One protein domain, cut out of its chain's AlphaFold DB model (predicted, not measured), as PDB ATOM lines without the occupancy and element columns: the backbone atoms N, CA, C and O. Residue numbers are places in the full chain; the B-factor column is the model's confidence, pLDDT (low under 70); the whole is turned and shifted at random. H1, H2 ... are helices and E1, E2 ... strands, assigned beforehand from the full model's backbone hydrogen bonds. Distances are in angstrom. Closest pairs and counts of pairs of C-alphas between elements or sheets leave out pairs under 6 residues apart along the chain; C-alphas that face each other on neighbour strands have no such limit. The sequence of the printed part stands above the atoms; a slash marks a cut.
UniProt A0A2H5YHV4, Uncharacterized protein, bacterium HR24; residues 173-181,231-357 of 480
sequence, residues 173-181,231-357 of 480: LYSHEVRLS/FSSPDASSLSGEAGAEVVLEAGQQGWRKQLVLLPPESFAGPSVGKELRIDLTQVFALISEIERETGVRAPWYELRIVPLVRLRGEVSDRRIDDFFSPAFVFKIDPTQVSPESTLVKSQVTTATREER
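Overview. This is residues 173 to 181 and 231 to 357 of the 480 residues of an uncharacterized protein of bacterium HR24 (UniProt A0A2H5YHV4). A long, twisted sheet of six strands makes one wall, and a loose, incomplete second layer, strand E4 and the antiparallel pair E1 and E9, lies over one of its faces. Helix H1 sits at one end of the long axis, and the last residues of E9 run out to Arg 357 at the other. The 136 printed residues have one named helix and nine named strands, in the order E1 E2 E3 E4 H1 E5 E6 E7 E8 E9, and the class is mostly strand. The large sheet is branched, and its five neighbour pairs are antiparallel. The whole is loose, with a radius of gyration of the C-alphas of 18.4 A, and elongated, with spans of 62 by 35 by 24 A.

Arrangement. In the branched sheet, E5, residues 302 to 316, has three neighbours. On one side of it is E2, residues 236 to 250, antiparallel at 166 degrees, with N 244 and O 309 at 2.8 A. On the other side are E6, residues 319 to 325, beside residues 310 to 316, and E7, residues 329 to 333, beside residues 302 to 306. This staggered pairing shows in N 312 and O 323, 2.8 A, and in N 304 and O 331, 2.9 A. E5 and E6 form a hairpin. E3, residues 257 to 269, is an edge strand that forms a hairpin with E2, with N 247 and O 260 at 2.8 A. E8, residues 337 to 340, is an edge strand that forms a hairpin with E7, with N 339 and O 332 at 2.7 A. E4, residues 272 to 280, pairs with no named strand; its closest C-alphas to E3 are those of Leu 262 and Leu 277, 6.9 A apart. E1, residues 173 to 181, and E9, residues 345 to 357, are antiparallel neighbours at 170 degrees, with N 176 and O 348 at 2.9 A. E1 and E4 are near each other, with 10 pairs of C-alphas within 10 A. The closest C-alphas of E1 and E6 are those of His 176 and Phe 325, 7.1 A apart. E5 and E9 are apart. H1, residues 281 to 295, is on the branched sheet at a height over the sheet of 10.0 A, over E2 and E5, and runs slantwise to the strands, at 48 degrees to E2 on the local plane. In H1 every O i to N i+4 pair is within hydrogen-bond range. E4 and H1 meet only through their link.

Along the chain. E5 spans 40.0 A from C-alpha 302 at (10.909, 35.814, 20.361) to C-alpha 316, and bends by 61 degrees at residue 313. E2 spans 37.4 A and bends by 78 degrees at residue 239. E3 spans 33.1 A, E6 18.3 A, E7 12.9 A and E8 9.7 A. E4 spans 26.4 A and H1 20.8 A. E1 spans 27.0 A from C-alpha 173 at (1.415, -0.264, 20.275). E9 spans 36.1 A, bends by 51 degrees at residue 354 and ends with C-alpha 357 at (-10.263, -11.017, 9.310).

Size, cuts and confidence. The two C-alphas farthest apart are those of Arg 293 and Arg 357, 65.6 A. Residues 182 to 230 are not printed, and C-alphas 181 and 231 are 17.7 A apart across this cut. Of the links that are printed whole, E2 to E3 and H1 to E5 are short and the others tight. The mean pLDDT of the printed part is 92.7; residues 253 and 354 are under 70.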
ATOM      1  N   LEU A 173       0.405   0.654  19.752       86.75
ATOM      2  CA  LEU A 173       1.415  -0.264  20.275       86.75
ATOM      3  C   LEU A 173       2.003   0.297  21.572       86.75
ATOM      4  O   LEU A 173       2.103  -0.406  22.572       86.75
ATOM      5  N   TYR A 174       2.356   1.580  21.549       91.69
ATOM      6  CA  TYR A 174       2.838   2.318  22.708       91.69
ATOM      7  C   TYR A 174       2.621   3.824  22.531       91.69
ATOM      8  O   TYR A 174       2.351   4.304  21.425       91.69
ATOM      9  N   SER A 175       2.737   4.580  23.620       94.06
ATOM     10  CA  SER A 175       2.702   6.038  23.591       94.06
ATOM     11  C   SER A 175       3.751   6.678  24.492       94.06
ATOM     12  O   SER A 175       4.067   6.185  25.578       94.06
ATOM     13  N   HIS A 176       4.252   7.815  24.022       95.31
ATOM     14  CA  HIS A 176       5.056   8.757  24.781       95.31
ATOM     15  C   HIS A 176       4.176   9.922  25.218       95.31
ATOM     16  O   HIS A 176       3.331  10.396  24.456       95.31
ATOM     17  N   GLU A 177       4.386  10.409  26.432       96.19
ATOM     18  CA  GLU A 177       3.716  11.587  26.961       96.19
ATOM     19  C   GLU A 177       4.706  12.391  27.802       96.19
ATOM     20  O   GLU A 177       5.399  11.841  28.656       96.19
ATOM     21  N   VAL A 178       4.758  13.704  27.585       96.44
ATOM     22  CA  VAL A 178       5.457  14.642  28.465       96.44
ATOM     23  C   VAL A 178       4.456  15.669  28.961       96.44
ATOM     24  O   VAL A 178       3.723  16.272  28.172       96.44
ATOM     25  N   ARG A 179       4.453  15.885  30.275       95.94
ATOM     26  CA  ARG A 179       3.766  17.009  30.914       95.94
ATOM     27  C   ARG A 179       4.790  18.034  31.367       95.94
ATOM     28  O   ARG A 179       5.734  17.664  32.061       95.94
ATOM     29  N   LEU A 180       4.578  19.297  31.023       95.81
ATOM     30  CA  LEU A 180       5.339  20.417  31.556       95.81
ATOM     31  C   LEU A 180       4.531  21.096  32.667       95.81
ATOM     32  O   LEU A 180       3.360  21.429  32.496       95.81
ATOM     33  N   SER A 181       5.163  21.320  33.810       95.38
ATOM     34  CA  SER A 181       4.681  22.243  34.838       95.38
ATOM     35  C   SER A 181       5.720  23.325  35.051       95.38
ATOM     36  O   SER A 181       6.907  23.038  34.923       95.38
ATOM     37  N   PHE A 231       6.070   6.734  29.500       96.31
ATOM     38  CA  PHE A 231       5.851   5.732  28.473       96.31
ATOM     39  C   PHE A 231       4.691   4.817  28.877       96.31
ATOM     40  O   PHE A 231       4.583   4.417  30.042       96.31
ATOM     41  N   SER A 232       3.820   4.470  27.931       94.06
ATOM     42  CA  SER A 232       2.710   3.544  28.161       94.06
ATOM     43  C   SER A 232       2.631   2.500  27.054       94.06
ATOM     44  O   SER A 232       2.577   2.836  25.876       94.06
ATOM     45  N   SER A 233       2.618   1.226  27.440       92.19
ATOM     46  CA  SER A 233       2.429   0.088  26.543       92.19
ATOM     47  C   SER A 233       1.893  -1.111  27.342       92.19
ATOM     48  O   SER A 233       2.264  -1.239  28.513       92.19
ATOM     49  N   PRO A 234       1.024  -1.965  26.762       84.94
ATOM     50  CA  PRO A 234       0.521  -3.165  27.433       84.94
ATOM     51  C   PRO A 234       1.620  -4.187  27.756       84.94
ATOM     52  O   PRO A 234       1.598  -4.774  28.832       84.94
ATOM     53  N   ASP A 235       2.589  -4.349  26.848       87.88
ATOM     54  CA  ASP A 235       3.576  -5.437  26.862       87.88
ATOM     55  C   ASP A 235       5.009  -4.883  26.787       87.88
ATOM     56  O   ASP A 235       5.775  -5.239  25.889       87.88
ATOM     57  N   ALA A 236       5.359  -3.957  27.684       90.44
ATOM     58  CA  ALA A 236       6.702  -3.382  27.749       90.44
ATOM     59  C   ALA A 236       7.578  -4.031  28.824       90.44
ATOM     60  O   ALA A 236       7.156  -4.207  29.969       90.44
ATOM     61  N   SER A 237       8.832  -4.304  28.476       90.12
ATOM     62  CA  SER A 237       9.853  -4.838  29.378       90.12
ATOM     63  C   SER A 237      11.208  -4.163  29.140       90.12
ATOM     64  O   SER A 237      11.451  -3.536  28.106       90.12
ATOM     65  N   SER A 238      12.097  -4.250  30.135       92.62
ATOM     66  CA  SER A 238      13.495  -3.794  30.030       92.62
ATOM     67  C   SER A 238      13.665  -2.330  29.586       92.62
ATOM     68  O   SER A 238      14.583  -2.000  28.837       92.62
ATOM     69  N   LEU A 239      12.772  -1.444  30.042       95.38
ATOM     70  CA  LEU A 239      12.788  -0.025  29.685       95.38
ATOM     71  C   LEU A 239      13.944   0.715  30.373       95.38
ATOM     72  O   LEU A 239      14.048   0.737  31.602       95.38
ATOM     73  N   SER A 240      14.775   1.371  29.572       96.25
ATOM     74  CA  SER A 240      15.857   2.261  30.000       96.25
ATOM     75  C   SER A 240      16.001   3.407  29.004       96.25
ATOM     76  O   SER A 240      15.522   3.322  27.878       96.25
ATOM     77  N   GLY A 241      16.635   4.505  29.388       95.75
ATOM     78  CA  GLY A 241      16.754   5.634  28.480       95.75
ATOM     79  C   GLY A 241      17.669   6.727  28.980       95.75
ATOM     80  O   GLY A 241      18.262   6.625  30.051       95.75
ATOM     81  N   GLU A 242      17.751   7.780  28.183       97.56
ATOM     82  CA  GLU A 242      18.443   9.022  28.497       97.56
ATOM     83  C   GLU A 242      17.435  10.166  28.411       97.56
ATOM     84  O   GLU A 242      16.629  10.233  27.477       97.56
ATOM     85  N   ALA A 243      17.462  11.049  29.403       97.25
ATOM     86  CA  ALA A 243      16.640  12.243  29.455       97.25
ATOM     87  C   ALA A 243      17.537  13.468  29.618       97.25
ATOM     88  O   ALA A 243      18.288  13.572  30.585       97.25
ATOM     89  N   GLY A 244      17.436  14.390  28.673       97.31
ATOM     90  CA  GLY A 244      18.048  15.710  28.718       97.31
ATOM     91  C   GLY A 244      17.012  16.781  28.403       97.31
ATOM     92  O   GLY A 244      15.825  16.498  28.225       97.31
ATOM     93  N   ALA A 245      17.455  18.024  28.326       97.50
ATOM     94  CA  ALA A 245      16.625  19.122  27.864       97.50
ATOM     95  C   ALA A 245      17.480  20.234  27.278       97.50
ATOM     96  O   ALA A 245      18.598  20.504  27.721       97.50
ATOM     97  N   GLU A 246      16.904  20.932  26.318       97.06
ATOM     98  CA  GLU A 246      17.526  22.070  25.667       97.06
ATOM     99  C   GLU A 246      16.548  23.230  25.599       97.06
ATOM    100  O   GLU A 246      15.329  23.067  25.694       97.06
ATOM    101  N   VAL A 247      17.100  24.420  25.421       97.12
ATOM    102  CA  VAL A 247      16.356  25.624  25.103       97.12
ATOM    103  C   VAL A 247      16.755  26.096  23.721       97.12
ATOM    104  O   VAL A 247      17.936  26.223  23.401       97.12
ATOM    105  N   VAL A 248      15.752  26.380  22.900       96.62
ATOM    106  CA  VAL A 248      15.925  26.977  21.582       96.62
ATOM    107  C   VAL A 248      15.278  28.357  21.606       96.62
ATOM    108  O   VAL A 248      14.070  28.466  21.790       96.62
ATOM    109  N   LEU A 249      16.088  29.401  21.434       96.44
ATOM    110  CA  LEU A 249      15.623  30.762  21.187       96.44
ATOM    111  C   LEU A 249      15.523  31.007  19.681       96.44
ATOM    112  O   LEU A 249      16.498  30.787  18.959       96.44
ATOM    113  N   GLU A 250      14.380  31.511  19.227       95.00
ATOM    114  CA  GLU A 250      14.138  31.894  17.831       95.00
ATOM    115  C   GLU A 250      13.538  33.301  17.729       95.00
ATOM    116  O   GLU A 250      12.631  33.667  18.479       95.00
ATOM    117  N   ALA A 251      14.034  34.094  16.780       91.94
ATOM    118  CA  ALA A 251      13.540  35.436  16.485       91.94
ATOM    119  C   ALA A 251      12.513  35.406  15.336       91.94
ATOM    120  O   ALA A 251      12.854  35.600  14.169       91.94
ATOM    121  N   GLY A 252      11.236  35.164  15.644       75.00
ATOM    122  CA  GLY A 252      10.185  35.036  14.623       75.00
ATOM    123  C   GLY A 252      10.422  33.876  13.636       75.00
ATOM    124  O   GLY A 252      11.194  32.964  13.904       75.00
ATOM    125  N   GLN A 253       9.758  33.900  12.471       67.19
ATOM    126  CA  GLN A 253       9.842  32.801  11.487       67.19
ATOM    127  C   GLN A 253      11.076  32.829  10.564       67.19
ATOM    128  O   GLN A 253      11.374  31.818   9.936       67.19
ATOM    129  N   GLN A 254      11.775  33.964  10.440       70.81
ATOM    130  CA  GLN A 254      12.939  34.110   9.545       70.81
ATOM    131  C   GLN A 254      14.159  34.770  10.208       70.81
ATOM    132  O   GLN A 254      15.108  35.139   9.518       70.81
ATOM    133  N   GLY A 255      14.142  34.964  11.527       83.31
ATOM    134  CA  GLY A 255      15.279  35.535  12.243       83.31
ATOM    135  C   GLY A 255      16.304  34.489  12.670       83.31
ATOM    136  O   GLY A 255      16.343  33.358  12.184       83.31
ATOM    137  N   TRP A 256      17.171  34.890  13.595       92.88
ATOM    138  CA  TRP A 256      18.215  34.032  14.134       92.88
ATOM    139  C   TRP A 256      17.647  32.939  15.049       92.88
ATOM    140  O   TRP A 256      16.583  33.084  15.656       92.88
ATOM    141  N   ARG A 257      18.407  31.846  15.169       94.50
ATOM    142  CA  ARG A 257      18.132  30.721  16.065       94.50
ATOM    143  C   ARG A 257      19.365  30.416  16.908       94.50
ATOM    144  O   ARG A 257      20.460  30.271  16.367       94.50
ATOM    145  N   LYS A 258      19.188  30.273  18.221       94.44
ATOM    146  CA  LYS A 258      20.240  29.874  19.163       94.44
ATOM    147  C   LYS A 258      19.762  28.705  20.014       94.44
ATOM    148  O   LYS A 258      18.682  28.757  20.587       94.44
ATOM    149  N   GLN A 259      20.578  27.665  20.107       95.00
ATOM    150  CA  GLN A 259      20.311  26.477  20.914       95.00
ATOM    151  C   GLN A 259      21.279  26.442  22.096       95.00
ATOM    152  O   GLN A 259      22.474  26.702  21.929       95.00
ATOM    153  N   LEU A 260      20.749  26.162  23.281       93.75
ATOM    154  CA  LEU A 260      21.460  26.115  24.552       93.75
ATOM    155  C   LEU A 260      21.084  24.817  25.271       93.75
ATOM    156  O   LEU A 260      19.905  24.483  25.378       93.75
ATOM    157  N   VAL A 261      22.072  24.090  25.781       95.31
ATOM    158  CA  VAL A 261      21.819  22.884  26.581       95.31
ATOM    159  C   VAL A 261      21.384  23.312  27.983       95.31
ATOM    160  O   VAL A 261      22.121  24.036  28.647       95.31
ATOM    161  N   LEU A 262      20.197  22.880  28.428       94.56
ATOM    162  CA  LEU A 262      19.716  23.126  29.795       94.56
ATOM    163  C   LEU A 262      20.115  22.001  30.747       94.56
ATOM    164  O   LEU A 262      20.519  22.251  31.878       94.56
ATOM    165  N   LEU A 263      19.950  20.765  30.286       96.19
ATOM    166  CA  LEU A 263      20.223  19.555  31.039       96.19
ATOM    167  C   LEU A 263      20.904  18.559  30.094       96.19
ATOM    168  O   LEU A 263      20.258  18.103  29.142       96.19
ATOM    169  N   PRO A 264      22.186  18.226  30.320       96.25
ATOM    170  CA  PRO A 264      22.859  17.164  29.583       96.25
ATOM    171  C   PRO A 264      22.102  15.829  29.699       96.25
ATOM    172  O   PRO A 264      21.402  15.620  30.690       96.25
ATOM    173  N   PRO A 265      22.227  14.912  28.724       95.62
ATOM    174  CA  PRO A 265      21.563  13.613  28.791       95.62
ATOM    175  C   PRO A 265      21.960  12.824  30.046       95.62
ATOM    176  O   PRO A 265      23.132  12.517  30.255       95.62
ATOM    177  N   GLU A 266      20.970  12.469  30.863       97.12
ATOM    178  CA  GLU A 266      21.139  11.644  32.059       97.12
ATOM    179  C   GLU A 266      20.362  10.334  31.929       97.12
ATOM    180  O   GLU A 266      19.196  10.318  31.524       97.12
ATOM    181  N   SER A 267      20.986   9.225  32.318       97.12
ATOM    182  CA  SER A 267      20.354   7.911  32.248       97.12
ATOM    183  C   SER A 267      19.204   7.764  33.250       97.12
ATOM    184  O   SER A 267      19.290   8.205  34.398       97.12
ATOM    185  N   PHE A 268      18.140   7.075  32.843       97.06
ATOM    186  CA  PHE A 268      17.042   6.657  33.712       97.06
ATOM    187  C   PHE A 268      16.595   5.223  33.394       97.06
ATOM    188  O   PHE A 268      16.825   4.700  32.301       97.06
ATOM    189  N   ALA A 269      15.945   4.582  34.366       96.12
ATOM    190  CA  ALA A 269      15.385   3.240  34.236       96.12
ATOM    191  C   ALA A 269      13.874   3.260  34.492       96.12
ATOM    192  O   ALA A 269      13.390   3.990  35.358       96.12
ATOM    193  N   GLY A 270      13.138   2.424  33.761       94.88
ATOM    194  CA  GLY A 270      11.688   2.303  33.872       94.88
ATOM    195  C   GLY A 270      10.900   3.184  32.889       94.88
ATOM    196  O   GLY A 270      11.466   3.802  31.988       94.88
ATOM    197  N   PRO A 271       9.563   3.223  33.032       95.19
ATOM    198  CA  PRO A 271       8.665   3.859  32.068       95.19
ATOM    199  C   PRO A 271       8.512   5.372  32.260       95.19
ATOM    200  O   PRO A 271       7.743   5.992  31.536       95.19
ATOM    201  N   SER A 272       9.154   5.989  33.251       96.50
ATOM    202  CA  SER A 272       8.924   7.401  33.570       96.50
ATOM    203  C   SER A 272      10.155   8.070  34.149       96.50
ATOM    204  O   SER A 272      10.901   7.448  34.901       96.50
ATOM    205  N   VAL A 273      10.310   9.360  33.866       97.56
ATOM    206  CA  VAL A 273      11.357  10.207  34.446       97.56
ATOM    207  C   VAL A 273      10.834  11.629  34.600       97.56
ATOM    208  O   VAL A 273      10.100  12.125  33.747       97.56
ATOM    209  N   GLY A 274      11.187  12.276  35.706       96.56
ATOM    210  CA  GLY A 274      10.915  13.689  35.943       96.56
ATOM    211  C   GLY A 274      12.222  14.440  36.143       96.56
ATOM    212  O   GLY A 274      13.097  13.945  36.856       96.56
ATOM    213  N   LYS A 275      12.361  15.614  35.527       97.12
ATOM    214  CA  LYS A 275      13.525  16.490  35.715       97.12
ATOM    215  C   LYS A 275      13.081  17.934  35.896       97.12
ATOM    216  O   LYS A 275      12.185  18.406  35.196       97.12
ATOM    217  N   GLU A 276      13.723  18.611  36.842       96.94
ATOM    218  CA  GLU A 276      13.594  20.051  37.056       96.94
ATOM    219  C   GLU A 276      14.595  20.784  36.155       96.94
ATOM    220  O   GLU A 276      15.744  20.374  36.004       96.94
ATOM    221  N   LEU A 277      14.141  21.877  35.559       96.56
ATOM    222  CA  LEU A 277      14.860  22.764  34.665       96.56
ATOM    223  C   LEU A 277      14.790  24.172  35.251       96.56
ATOM    224  O   LEU A 277      13.716  24.643  35.630       96.56
ATOM    225  N   ARG A 278      15.928  24.859  35.295       96.62
ATOM    226  CA  ARG A 278      16.009  26.254  35.737       96.62
ATOM    227  C   ARG A 278      16.507  27.106  34.592       96.62
ATOM    228  O   ARG A 278      17.582  26.856  34.057       96.62
ATOM    229  N   ILE A 279      15.706  28.094  34.218       97.19
ATOM    230  CA  ILE A 279      16.011  29.012  33.128       97.19
ATOM    231  C   ILE A 279      16.096  30.410  33.726       97.19
ATOM    232  O   ILE A 279      15.117  30.908  34.281       97.19
ATOM    233  N   ASP A 280      17.264  31.033  33.617       96.88
ATOM    234  CA  ASP A 280      17.470  32.425  34.006       96.88
ATOM    235  C   ASP A 280      16.974  33.335  32.874       96.88
ATOM    236  O   ASP A 280      17.603  33.454  31.819       96.88
ATOM    237  N   LEU A 281      15.819  33.965  33.081       96.56
ATOM    238  CA  LEU A 281      15.213  34.829  32.073       96.56
ATOM    239  C   LEU A 281      15.991  36.136  31.907       96.56
ATOM    240  O   LEU A 281      15.982  36.707  30.818       96.56
ATOM    241  N   THR A 282      16.721  36.586  32.930       96.38
ATOM    242  CA  THR A 282      17.568  37.779  32.809       96.38
ATOM    243  C   THR A 282      18.718  37.544  31.831       96.38
ATOM    244  O   THR A 282      18.975  38.392  30.974       96.38
ATOM    245  N   GLN A 283      19.334  36.357  31.869       96.06
ATOM    246  CA  GLN A 283      20.357  35.951  30.899       96.06
ATOM    247  C   GLN A 283      19.779  35.775  29.493       96.06
ATOM    248  O   GLN A 283      20.399  36.195  28.519       96.06
ATOM    249  N   VAL A 284      18.574  35.207  29.378       96.50
ATOM    250  CA  VAL A 284      17.853  35.076  28.099       96.50
ATOM    251  C   VAL A 284      17.619  36.454  27.469       96.50
ATOM    252  O   VAL A 284      17.939  36.651  26.298       96.50
ATOM    253  N   PHE A 285      17.120  37.433  28.230       95.88
ATOM    254  CA  PHE A 285      16.886  38.788  27.719       95.88
ATOM    255  C   PHE A 285      18.188  39.526  27.377       95.88
ATOM    256  O   PHE A 285      18.240  40.244  26.374       95.88
ATOM    257  N   ALA A 286      19.248  39.334  28.169       96.19
ATOM    258  CA  ALA A 286      20.569  39.885  27.875       96.19
ATOM    259  C   ALA A 286      21.147  39.305  26.574       96.19
ATOM    260  O   ALA A 286      21.645  40.061  25.742       96.19
ATOM    261  N   LEU A 287      21.007  37.993  26.361       96.06
ATOM    262  CA  LEU A 287      21.433  37.314  25.138       96.06
ATOM    263  C   LEU A 287      20.668  37.814  23.909       96.06
ATOM    264  O   LEU A 287      21.286  38.095  22.886       96.06
ATOM    265  N   ILE A 288      19.343  37.962  24.008       95.25
ATOM    266  CA  ILE A 288      18.532  38.549  22.930       95.25
ATOM    267  C   ILE A 288      19.054  39.950  22.594       95.25
ATOM    268  O   ILE A 288      19.312  40.245  21.430       95.25
ATOM    269  N   SER A 289      19.266  40.785  23.614       94.94
ATOM    270  CA  SER A 289      19.739  42.162  23.438       94.94
ATOM    271  C   SER A 289      21.130  42.233  22.800       94.94
ATOM    272  O   SER A 289      21.386  43.128  21.999       94.94
ATOM    273  N   GLU A 290      22.031  41.307  23.139       96.75
ATOM    274  CA  GLU A 290      23.353  41.202  22.510       96.75
ATOM    275  C   GLU A 290      23.228  40.854  21.025       96.75
ATOM    276  O   GLU A 290      23.741  41.578  20.175       96.75
ATOM    277  N   ILE A 291      22.463  39.811  20.695       95.19
ATOM    278  CA  ILE A 291      22.295  39.375  19.304       95.19
ATOM    279  C   ILE A 291      21.608  40.465  18.471       95.19
ATOM    280  O   ILE A 291      21.976  40.681  17.316       95.19
ATOM    281  N   GLU A 292      20.645  41.201  19.033       93.81
ATOM    282  CA  GLU A 292      20.045  42.363  18.363       93.81
ATOM    283  C   GLU A 292      21.085  43.444  18.031       93.81
ATOM    284  O   GLU A 292      21.026  44.035  16.952       93.81
ATOM    285  N   ARG A 293      22.039  43.715  18.935       96.19
ATOM    286  CA  ARG A 293      23.123  44.680  18.683       96.19
ATOM    287  C   ARG A 293      24.098  44.181  17.623       96.19
ATOM    288  O   ARG A 293      24.506  44.971  16.779       96.19
ATOM    289  N   GLU A 294      24.459  42.903  17.669       95.56
ATOM    290  CA  GLU A 294      25.412  42.288  16.739       95.56
ATOM    291  C   GLU A 294      24.846  42.163  15.319       95.56
ATOM    292  O   GLU A 294      25.550  42.397  14.339       95.56
ATOM    293  N   THR A 295      23.570  41.792  15.195       92.75
ATOM    294  CA  THR A 295      22.942  41.485  13.898       92.75
ATOM    295  C   THR A 295      22.170  42.658  13.301       92.75
ATOM    296  O   THR A 295      21.885  42.657  12.106       92.75
ATOM    297  N   GLY A 296      21.768  43.634  14.123       91.12
ATOM    298  CA  GLY A 296      20.828  44.689  13.739       91.12
ATOM    299  C   GLY A 296      19.391  44.198  13.504       91.12
ATOM    300  O   GLY A 296      18.519  45.003  13.172       91.12
ATOM    301  N   VAL A 297      19.117  42.900  13.676       88.12
ATOM    302  CA  VAL A 297      17.793  42.302  13.479       88.12
ATOM    303  C   VAL A 297      17.018  42.352  14.787       88.12
ATOM    304  O   VAL A 297      17.420  41.745  15.775       88.12
ATOM    305  N   ARG A 298      15.863  43.024  14.771       90.44
ATOM    306  CA  ARG A 298      14.905  43.036  15.882       90.44
ATOM    307  C   ARG A 298      13.608  42.368  15.466       90.44
ATOM    308  O   ARG A 298      13.016  42.745  14.455       90.44
ATOM    309  N   ALA A 299      13.156  41.405  16.259       90.69
ATOM    310  CA  ALA A 299      11.872  40.756  16.047       90.69
ATOM    311  C   ALA A 299      10.782  41.399  16.926       90.69
ATOM    312  O   ALA A 299      11.067  41.856  18.032       90.69
ATOM    313  N   PRO A 300       9.513  41.418  16.477       91.12
ATOM    314  CA  PRO A 300       8.398  41.874  17.311       91.12
ATOM    315  C   PRO A 300       8.144  40.947  18.510       91.12
ATOM    316  O   PRO A 300       7.509  41.352  19.481       91.12
ATOM    317  N   TRP A 301       8.600  39.697  18.424       92.88
ATOM    318  CA  TRP A 301       8.553  38.700  19.483       92.88
ATOM    319  C   TRP A 301       9.632  37.636  19.252       92.88
ATOM    320  O   TRP A 301      10.084  37.423  18.126       92.88
ATOM    321  N   TYR A 302       9.984  36.939  20.325       95.25
ATOM    322  CA  TYR A 302      10.909  35.814  20.361       95.25
ATOM    323  C   TYR A 302      10.189  34.572  20.878       95.25
ATOM    324  O   TYR A 302       9.248  34.669  21.661       95.25
ATOM    325  N   GLU A 303      10.616  33.393  20.454       96.19
ATOM    326  CA  GLU A 303      10.145  32.125  21.001       96.19
ATOM    327  C   GLU A 303      11.251  31.486  21.827       96.19
ATOM    328  O   GLU A 303      12.311  31.148  21.306       96.19
ATOM    329  N   LEU A 304      10.984  31.298  23.118       96.69
ATOM    330  CA  LEU A 304      11.772  30.461  24.010       96.69
ATOM    331  C   LEU A 304      11.131  29.073  24.033       96.69
ATOM    332  O   LEU A 304      10.083  28.872  24.649       96.69
ATOM    333  N   ARG A 305      11.744  28.110  23.346       97.38
ATOM    334  CA  ARG A 305      11.257  26.731  23.278       97.38
ATOM    335  C   ARG A 305      12.025  25.845  24.244       97.38
ATOM    336  O   ARG A 305      13.223  25.652  24.067       97.38
ATOM    337  N   ILE A 306      11.338  25.276  25.228       97.44
ATOM    338  CA  ILE A 306      11.887  24.247  26.117       97.44
ATOM    339  C   ILE A 306      11.660  22.892  25.450       97.44
ATOM    340  O   ILE A 306      10.517  22.497  25.239       97.44
ATOM    341  N   VAL A 307      12.730  22.178  25.116       97.81
ATOM    342  CA  VAL A 307      12.676  20.906  24.387       97.81
ATOM    343  C   VAL A 307      13.253  19.798  25.271       97.81
ATOM    344  O   VAL A 307      14.472  19.626  25.315       97.81
ATOM    345  N   PRO A 308      12.420  19.041  26.008       97.44
ATOM    346  CA  PRO A 308      12.852  17.800  26.639       97.44
ATOM    347  C   PRO A 308      13.327  16.824  25.565       97.44
ATOM    348  O   PRO A 308      12.641  16.627  24.568       97.44
ATOM    349  N   LEU A 309      14.485  16.211  25.767       96.81
ATOM    350  CA  LEU A 309      15.057  15.210  24.877       96.81
ATOM    351  C   LEU A 309      14.996  13.861  25.579       96.81
ATOM    352  O   LEU A 309      15.739  13.633  26.530       96.81
ATOM    353  N   VAL A 310      14.115  12.970  25.131       97.06
ATOM    354  CA  VAL A 310      13.986  11.631  25.712       97.06
ATOM    355  C   VAL A 310      14.320  10.590  24.656       97.06
ATOM    356  O   VAL A 310      13.605  10.465  23.664       97.06
ATOM    357  N   ARG A 311      15.383   9.815  24.882       97.00
ATOM    358  CA  ARG A 311      15.679   8.596  24.123       97.00
ATOM    359  C   ARG A 311      15.319   7.396  24.982       97.00
ATOM    360  O   ARG A 311      15.869   7.242  26.070       97.00
ATOM    361  N   LEU A 312      14.418   6.546  24.511       96.25
ATOM    362  CA  LEU A 312      13.977   5.352  25.226       96.25
ATOM    363  C   LEU A 312      14.403   4.098  24.466       96.25
ATOM    364  O   LEU A 312      14.123   3.960  23.279       96.25
ATOM    365  N   ARG A 313      15.012   3.154  25.177       96.00
ATOM    366  CA  ARG A 313      15.333   1.812  24.696       96.00
ATOM    367  C   ARG A 313      14.642   0.759  25.549       96.00
ATOM    368  O   ARG A 313      14.570   0.876  26.770       96.00
ATOM    369  N   GLY A 314      14.165  -0.299  24.916       93.44
ATOM    370  CA  GLY A 314      13.559  -1.419  25.628       93.44
ATOM    371  C   GLY A 314      12.917  -2.413  24.683       93.44
ATOM    372  O   GLY A 314      13.222  -2.422  23.491       93.44
ATOM    373  N   GLU A 315      12.030  -3.248  25.210       92.88
ATOM    374  CA  GLU A 315      11.295  -4.234  24.427       92.88
ATOM    375  C   GLU A 315       9.787  -4.010  24.565       92.88
ATOM    376  O   GLU A 315       9.275  -3.779  25.660       92.88
ATOM    377  N   VAL A 316       9.078  -4.041  23.435       90.06
ATOM    378  CA  VAL A 316       7.614  -3.960  23.360       90.06
ATOM    379  C   VAL A 316       7.114  -5.072  22.450       90.06
ATOM    380  O   VAL A 316       7.493  -5.120  21.278       90.06
ATOM    381  N   SER A 317       6.268  -5.963  22.974       86.12
ATOM    382  CA  SER A 317       5.747  -7.128  22.234       86.12
ATOM    383  C   SER A 317       6.862  -7.939  21.539       86.12
ATOM    384  O   SER A 317       6.801  -8.184  20.330       86.12
ATOM    385  N   ASP A 318       7.912  -8.288  22.292       82.38
ATOM    386  CA  ASP A 318       9.106  -9.034  21.847       82.38
ATOM    387  C   ASP A 318       9.935  -8.356  20.738       82.38
ATOM    388  O   ASP A 318      10.751  -8.989  20.064       82.38
ATOM    389  N   ARG A 319       9.748  -7.046  20.527       85.88
ATOM    390  CA  ARG A 319      10.551  -6.241  19.599       85.88
ATOM    391  C   ARG A 319      11.360  -5.208  20.356       85.88
ATOM    392  O   ARG A 319      10.816  -4.460  21.164       85.88
ATOM    393  N   ARG A 320      12.649  -5.119  20.034       91.31
ATOM    394  CA  ARG A 320      13.514  -4.054  20.543       91.31
ATOM    395  C   ARG A 320      13.137  -2.718  19.918       91.31
ATOM    396  O   ARG A 320      13.014  -2.626  18.697       91.31
ATOM    397  N   ILE A 321      12.988  -1.706  20.761       92.38
ATOM    398  CA  ILE A 321      12.732  -0.320  20.376       92.38
ATOM    399  C   ILE A 321      13.895   0.573  20.820       92.38
ATOM    400  O   ILE A 321      14.502   0.340  21.867       92.38
ATOM    401  N   ASP A 322      14.200   1.582  20.006       93.50
ATOM    402  CA  ASP A 322      15.105   2.699  20.299       93.50
ATOM    403  C   ASP A 322      14.450   3.945  19.700       93.50
ATOM    404  O   ASP A 322      14.550   4.190  18.498       93.50
ATOM    405  N   ASP A 323      13.666   4.637  20.522       92.81
ATOM    406  CA  ASP A 323      12.785   5.720  20.092       92.81
ATOM    407  C   ASP A 323      13.213   7.057  20.701       92.81
ATOM    408  O   ASP A 323      13.791   7.111  21.792       92.81
ATOM    409  N   PHE A 324      12.912   8.143  19.997       93.81
ATOM    410  CA  PHE A 324      13.260   9.503  20.385       93.81
ATOM    411  C   PHE A 324      12.008  10.371  20.440       93.81
ATOM    412  O   PHE A 324      11.313  10.550  19.444       93.81
ATOM    413  N   PHE A 325      11.768  10.990  21.593       95.44
ATOM    414  CA  PHE A 325      10.650  11.894  21.812       95.44
ATOM    415  C   PHE A 325      11.153  13.259  22.288       95.44
ATOM    416  O   PHE A 325      11.773  13.363  23.348       95.44
ATOM    417  N   SER A 326      10.904  14.304  21.487       96.19
ATOM    418  CA  SER A 326      11.417  15.665  21.723       96.19
ATOM    419  C   SER A 326      10.385  16.785  21.494       96.19
ATOM    420  O   SER A 326      10.549  17.635  20.617       96.19
ATOM    421  N   PRO A 327       9.270  16.806  22.250       96.25
ATOM    422  CA  PRO A 327       8.245  17.833  22.084       96.25
ATOM    423  C   PRO A 327       8.748  19.213  22.545       96.25
ATOM    424  O   PRO A 327       9.244  19.354  23.655       96.25
ATOM    425  N   ALA A 328       8.576  20.257  21.734       95.31
ATOM    426  CA  ALA A 328       8.966  21.620  22.108       95.31
ATOM    427  C   ALA A 328       7.826  22.355  22.819       95.31
ATOM    428  O   ALA A 328       6.740  22.427  22.252       95.31
ATOM    429  N   PHE A 329       8.067  22.939  23.994       96.00
ATOM    430  CA  PHE A 329       7.113  23.793  24.703       96.00
ATOM    431  C   PHE A 329       7.437  25.269  24.533       96.00
ATOM    432  O   PHE A 329       8.551  25.690  24.840       96.00
ATOM    433  N   VAL A 330       6.481  26.053  24.039       95.56
ATOM    434  CA  VAL A 330       6.753  27.405  23.534       95.56
ATOM    435  C   VAL A 330       6.347  28.482  24.539       95.56
ATOM    436  O   VAL A 330       5.200  28.539  24.976       95.56
ATOM    437  N   PHE A 331       7.283  29.377  24.852       95.12
ATOM    438  CA  PHE A 331       7.059  30.613  25.596       95.12
ATOM    439  C   PHE A 331       7.349  31.788  24.666       95.12
ATOM    440  O   PHE A 331       8.498  32.053  24.311       95.12
ATOM    441  N   LYS A 332       6.300  32.488  24.240       95.12
ATOM    442  CA  LYS A 332       6.419  33.666  23.387       95.12
ATOM    443  C   LYS A 332       6.810  34.871  24.236       95.12
ATOM    444  O   LYS A 332       6.084  35.241  25.147       95.12
ATOM    445  N   ILE A 333       7.937  35.489  23.931       95.56
ATOM    446  CA  ILE A 333       8.460  36.669  24.611       95.56
ATOM    447  C   ILE A 333       8.218  37.873  23.708       95.56
ATOM    448  O   ILE A 333       8.751  37.946  22.604       95.56
ATOM    449  N   ASP A 334       7.436  38.831  24.177       93.38
ATOM    450  CA  ASP A 334       7.301  40.146  23.563       93.38
ATOM    451  C   ASP A 334       7.864  41.234  24.505       93.38
ATOM    452  O   ASP A 334       8.255  40.935  25.644       93.38
ATOM    453  N   PRO A 335       7.954  42.504  24.065       92.88
ATOM    454  CA  PRO A 335       8.513  43.576  24.892       92.88
ATOM    455  C   PRO A 335       7.797  43.790  26.236       92.88
ATOM    456  O   PRO A 335       8.359  44.399  27.145       92.88
ATOM    457  N   THR A 336       6.557  43.319  26.367       94.44
ATOM    458  CA  THR A 336       5.707  43.519  27.541       94.44
ATOM    459  C   THR A 336       5.520  42.255  28.367       94.44
ATOM    460  O   THR A 336       5.526  42.348  29.596       94.44
ATOM    461  N   GLN A 337       5.358  41.092  27.735       95.19
ATOM    462  CA  GLN A 337       4.960  39.852  28.388       95.19
ATOM    463  C   GLN A 337       5.705  38.618  27.865       95.19
ATOM    464  O   GLN A 337       6.100  38.524  26.704       95.19
ATOM    465  N   VAL A 338       5.813  37.622  28.744       95.25
ATOM    466  CA  VAL A 338       6.166  36.240  28.431       95.25
ATOM    467  C   VAL A 338       4.881  35.411  28.472       95.25
ATOM    468  O   VAL A 338       4.273  35.222  29.522       95.25
ATOM    469  N   SER A 339       4.456  34.928  27.314       93.44
ATOM    470  CA  SER A 339       3.212  34.191  27.108       93.44
ATOM    471  C   SER A 339       3.501  32.710  26.834       93.44
ATOM    472  O   SER A 339       3.948  32.374  25.734       93.44
ATOM    473  N   PRO A 340       3.269  31.806  27.798       93.00
ATOM    474  CA  PRO A 340       3.362  30.365  27.572       93.00
ATOM    475  C   PRO A 340       2.228  29.867  26.667       93.00
ATOM    476  O   PRO A 340       1.113  30.388  26.717       93.00
ATOM    477  N   GLU A 341       2.482  28.827  25.873       92.06
ATOM    478  CA  GLU A 341       1.409  28.094  25.194       92.06
ATOM    479  C   GLU A 341       0.455  27.436  26.210       92.06
ATOM    480  O   GLU A 341       0.844  27.089  27.328       92.06
ATOM    481  N   SER A 342      -0.810  27.236  25.831       88.56
ATOM    482  CA  SER A 342      -1.807  26.615  26.715       88.56
ATOM    483  C   SER A 342      -1.608  25.104  26.861       88.56
ATOM    484  O   SER A 342      -1.891  24.538  27.921       88.56
ATOM    485  N   THR A 343      -1.122  24.438  25.810       91.81
ATOM    486  CA  THR A 343      -0.949  22.983  25.749       91.81
ATOM    487  C   THR A 343       0.361  22.546  26.400       91.81
ATOM    488  O   THR A 343       1.399  22.452  25.750       91.81
ATOM    489  N   LEU A 344       0.304  22.205  27.688       93.38
ATOM    490  CA  LEU A 344       1.469  21.722  28.443       93.38
ATOM    491  C   LEU A 344       1.534  20.188  28.549       93.38
ATOM    492  O   LEU A 344       2.354  19.649  29.293       93.38
ATOM    493  N   VAL A 345       0.686  19.468  27.811       95.12
ATOM    494  CA  VAL A 345       0.754  18.009  27.662       95.12
ATOM    495  C   VAL A 345       0.919  17.674  26.190       95.12
ATOM    496  O   VAL A 345       0.045  17.989  25.385       95.12
ATOM    497  N   LYS A 346       2.023  17.014  25.838       93.88
ATOM    498  CA  LYS A 346       2.305  16.576  24.464       93.88
ATOM    499  C   LYS A 346       2.493  15.069  24.446       93.88
ATOM    500  O   LYS A 346       3.184  14.521  25.306       93.88
ATOM    501  N   SER A 347       1.868  14.403  23.482       93.62
ATOM    502  CA  SER A 347       1.925  12.951  23.349       93.62
ATOM    503  C   SER A 347       2.106  12.510  21.902       93.62
ATOM    504  O   SER A 347       1.695  13.194  20.966       93.62
ATOM    505  N   GLN A 348       2.734  11.351  21.737       91.94
ATOM    506  CA  GLN A 348       2.923  10.684  20.456       91.94
ATOM    507  C   GLN A 348       2.550   9.216  20.625       91.94
ATOM    508  O   GLN A 348       3.037   8.546  21.535       91.94
ATOM    509  N   VAL A 349       1.656   8.725  19.771       90.75
ATOM    510  CA  VAL A 349       1.206   7.330  19.780       90.75
ATOM    511  C   VAL A 349       1.808   6.629  18.575       90.75
ATOM    512  O   VAL A 349       1.587   7.052  17.443       90.75
ATOM    513  N   THR A 350       2.523   5.537  18.819       85.56
ATOM    514  CA  THR A 350       3.019   4.666  17.758       85.56
ATOM    515  C   THR A 350       2.030   3.534  17.558       85.56
ATOM    516  O   THR A 350       1.693   2.804  18.492       85.56
ATOM    517  N   THR A 351       1.546   3.380  16.330       82.94
ATOM    518  CA  THR A 351       0.577   2.344  15.973       82.94
ATOM    519  C   THR A 351       1.230   1.191  15.225       82.94
ATOM    520  O   THR A 351       2.015   1.401  14.304       82.94
ATOM    521  N   ALA A 352       0.848  -0.035  15.566       75.06
ATOM    522  CA  ALA A 352       1.149  -1.221  14.785       75.06
ATOM    523  C   ALA A 352      -0.029  -1.568  13.875       75.06
ATOM    524  O   ALA A 352      -1.191  -1.601  14.288       75.06
ATOM    525  N   THR A 353       0.281  -1.879  12.627       72.81
ATOM    526  CA  THR A 353      -0.688  -2.409  11.681       72.81
ATOM    527  C   THR A 353      -0.838  -3.910  11.887       72.81
ATOM    528  O   THR A 353       0.133  -4.654  11.752       72.81
ATOM    529  N   ARG A 354      -2.056  -4.386  12.154       67.38
ATOM    530  CA  ARG A 354      -2.357  -5.823  12.117       67.38
ATOM    531  C   ARG A 354      -3.546  -6.077  11.194       67.38
ATOM    532  O   ARG A 354      -4.451  -5.254  11.041       67.38
ATOM    533  N   GLU A 355      -3.499  -7.207  10.506       70.50
ATOM    534  CA  GLU A 355      -4.564  -7.624   9.604       70.50
ATOM    535  C   GLU A 355      -5.588  -8.429  10.399       70.50
ATOM    536  O   GLU A 355      -5.277  -9.482  10.958       70.50
ATOM    537  N   GLU A 356      -6.816  -7.918  10.487       72.19
ATOM    538  CA  GLU A 356      -7.923  -8.619  11.126       72.19
ATOM    539  C   GLU A 356      -8.883  -9.147  10.067       72.19
ATOM    540  O   GLU A 356      -9.356  -8.411   9.195       72.19
ATOM    541  N   ARG A 357      -9.234 -10.428  10.162       75.12
ATOM    542  CA  ARG A 357     -10.263 -11.017   9.310       75.12
ATOM    543  C   ARG A 357     -11.639 -10.701   9.896       75.12
ATOM    544  O   ARG A 357     -12.080 -11.360  10.833       75.12
TER     545      ARG A 357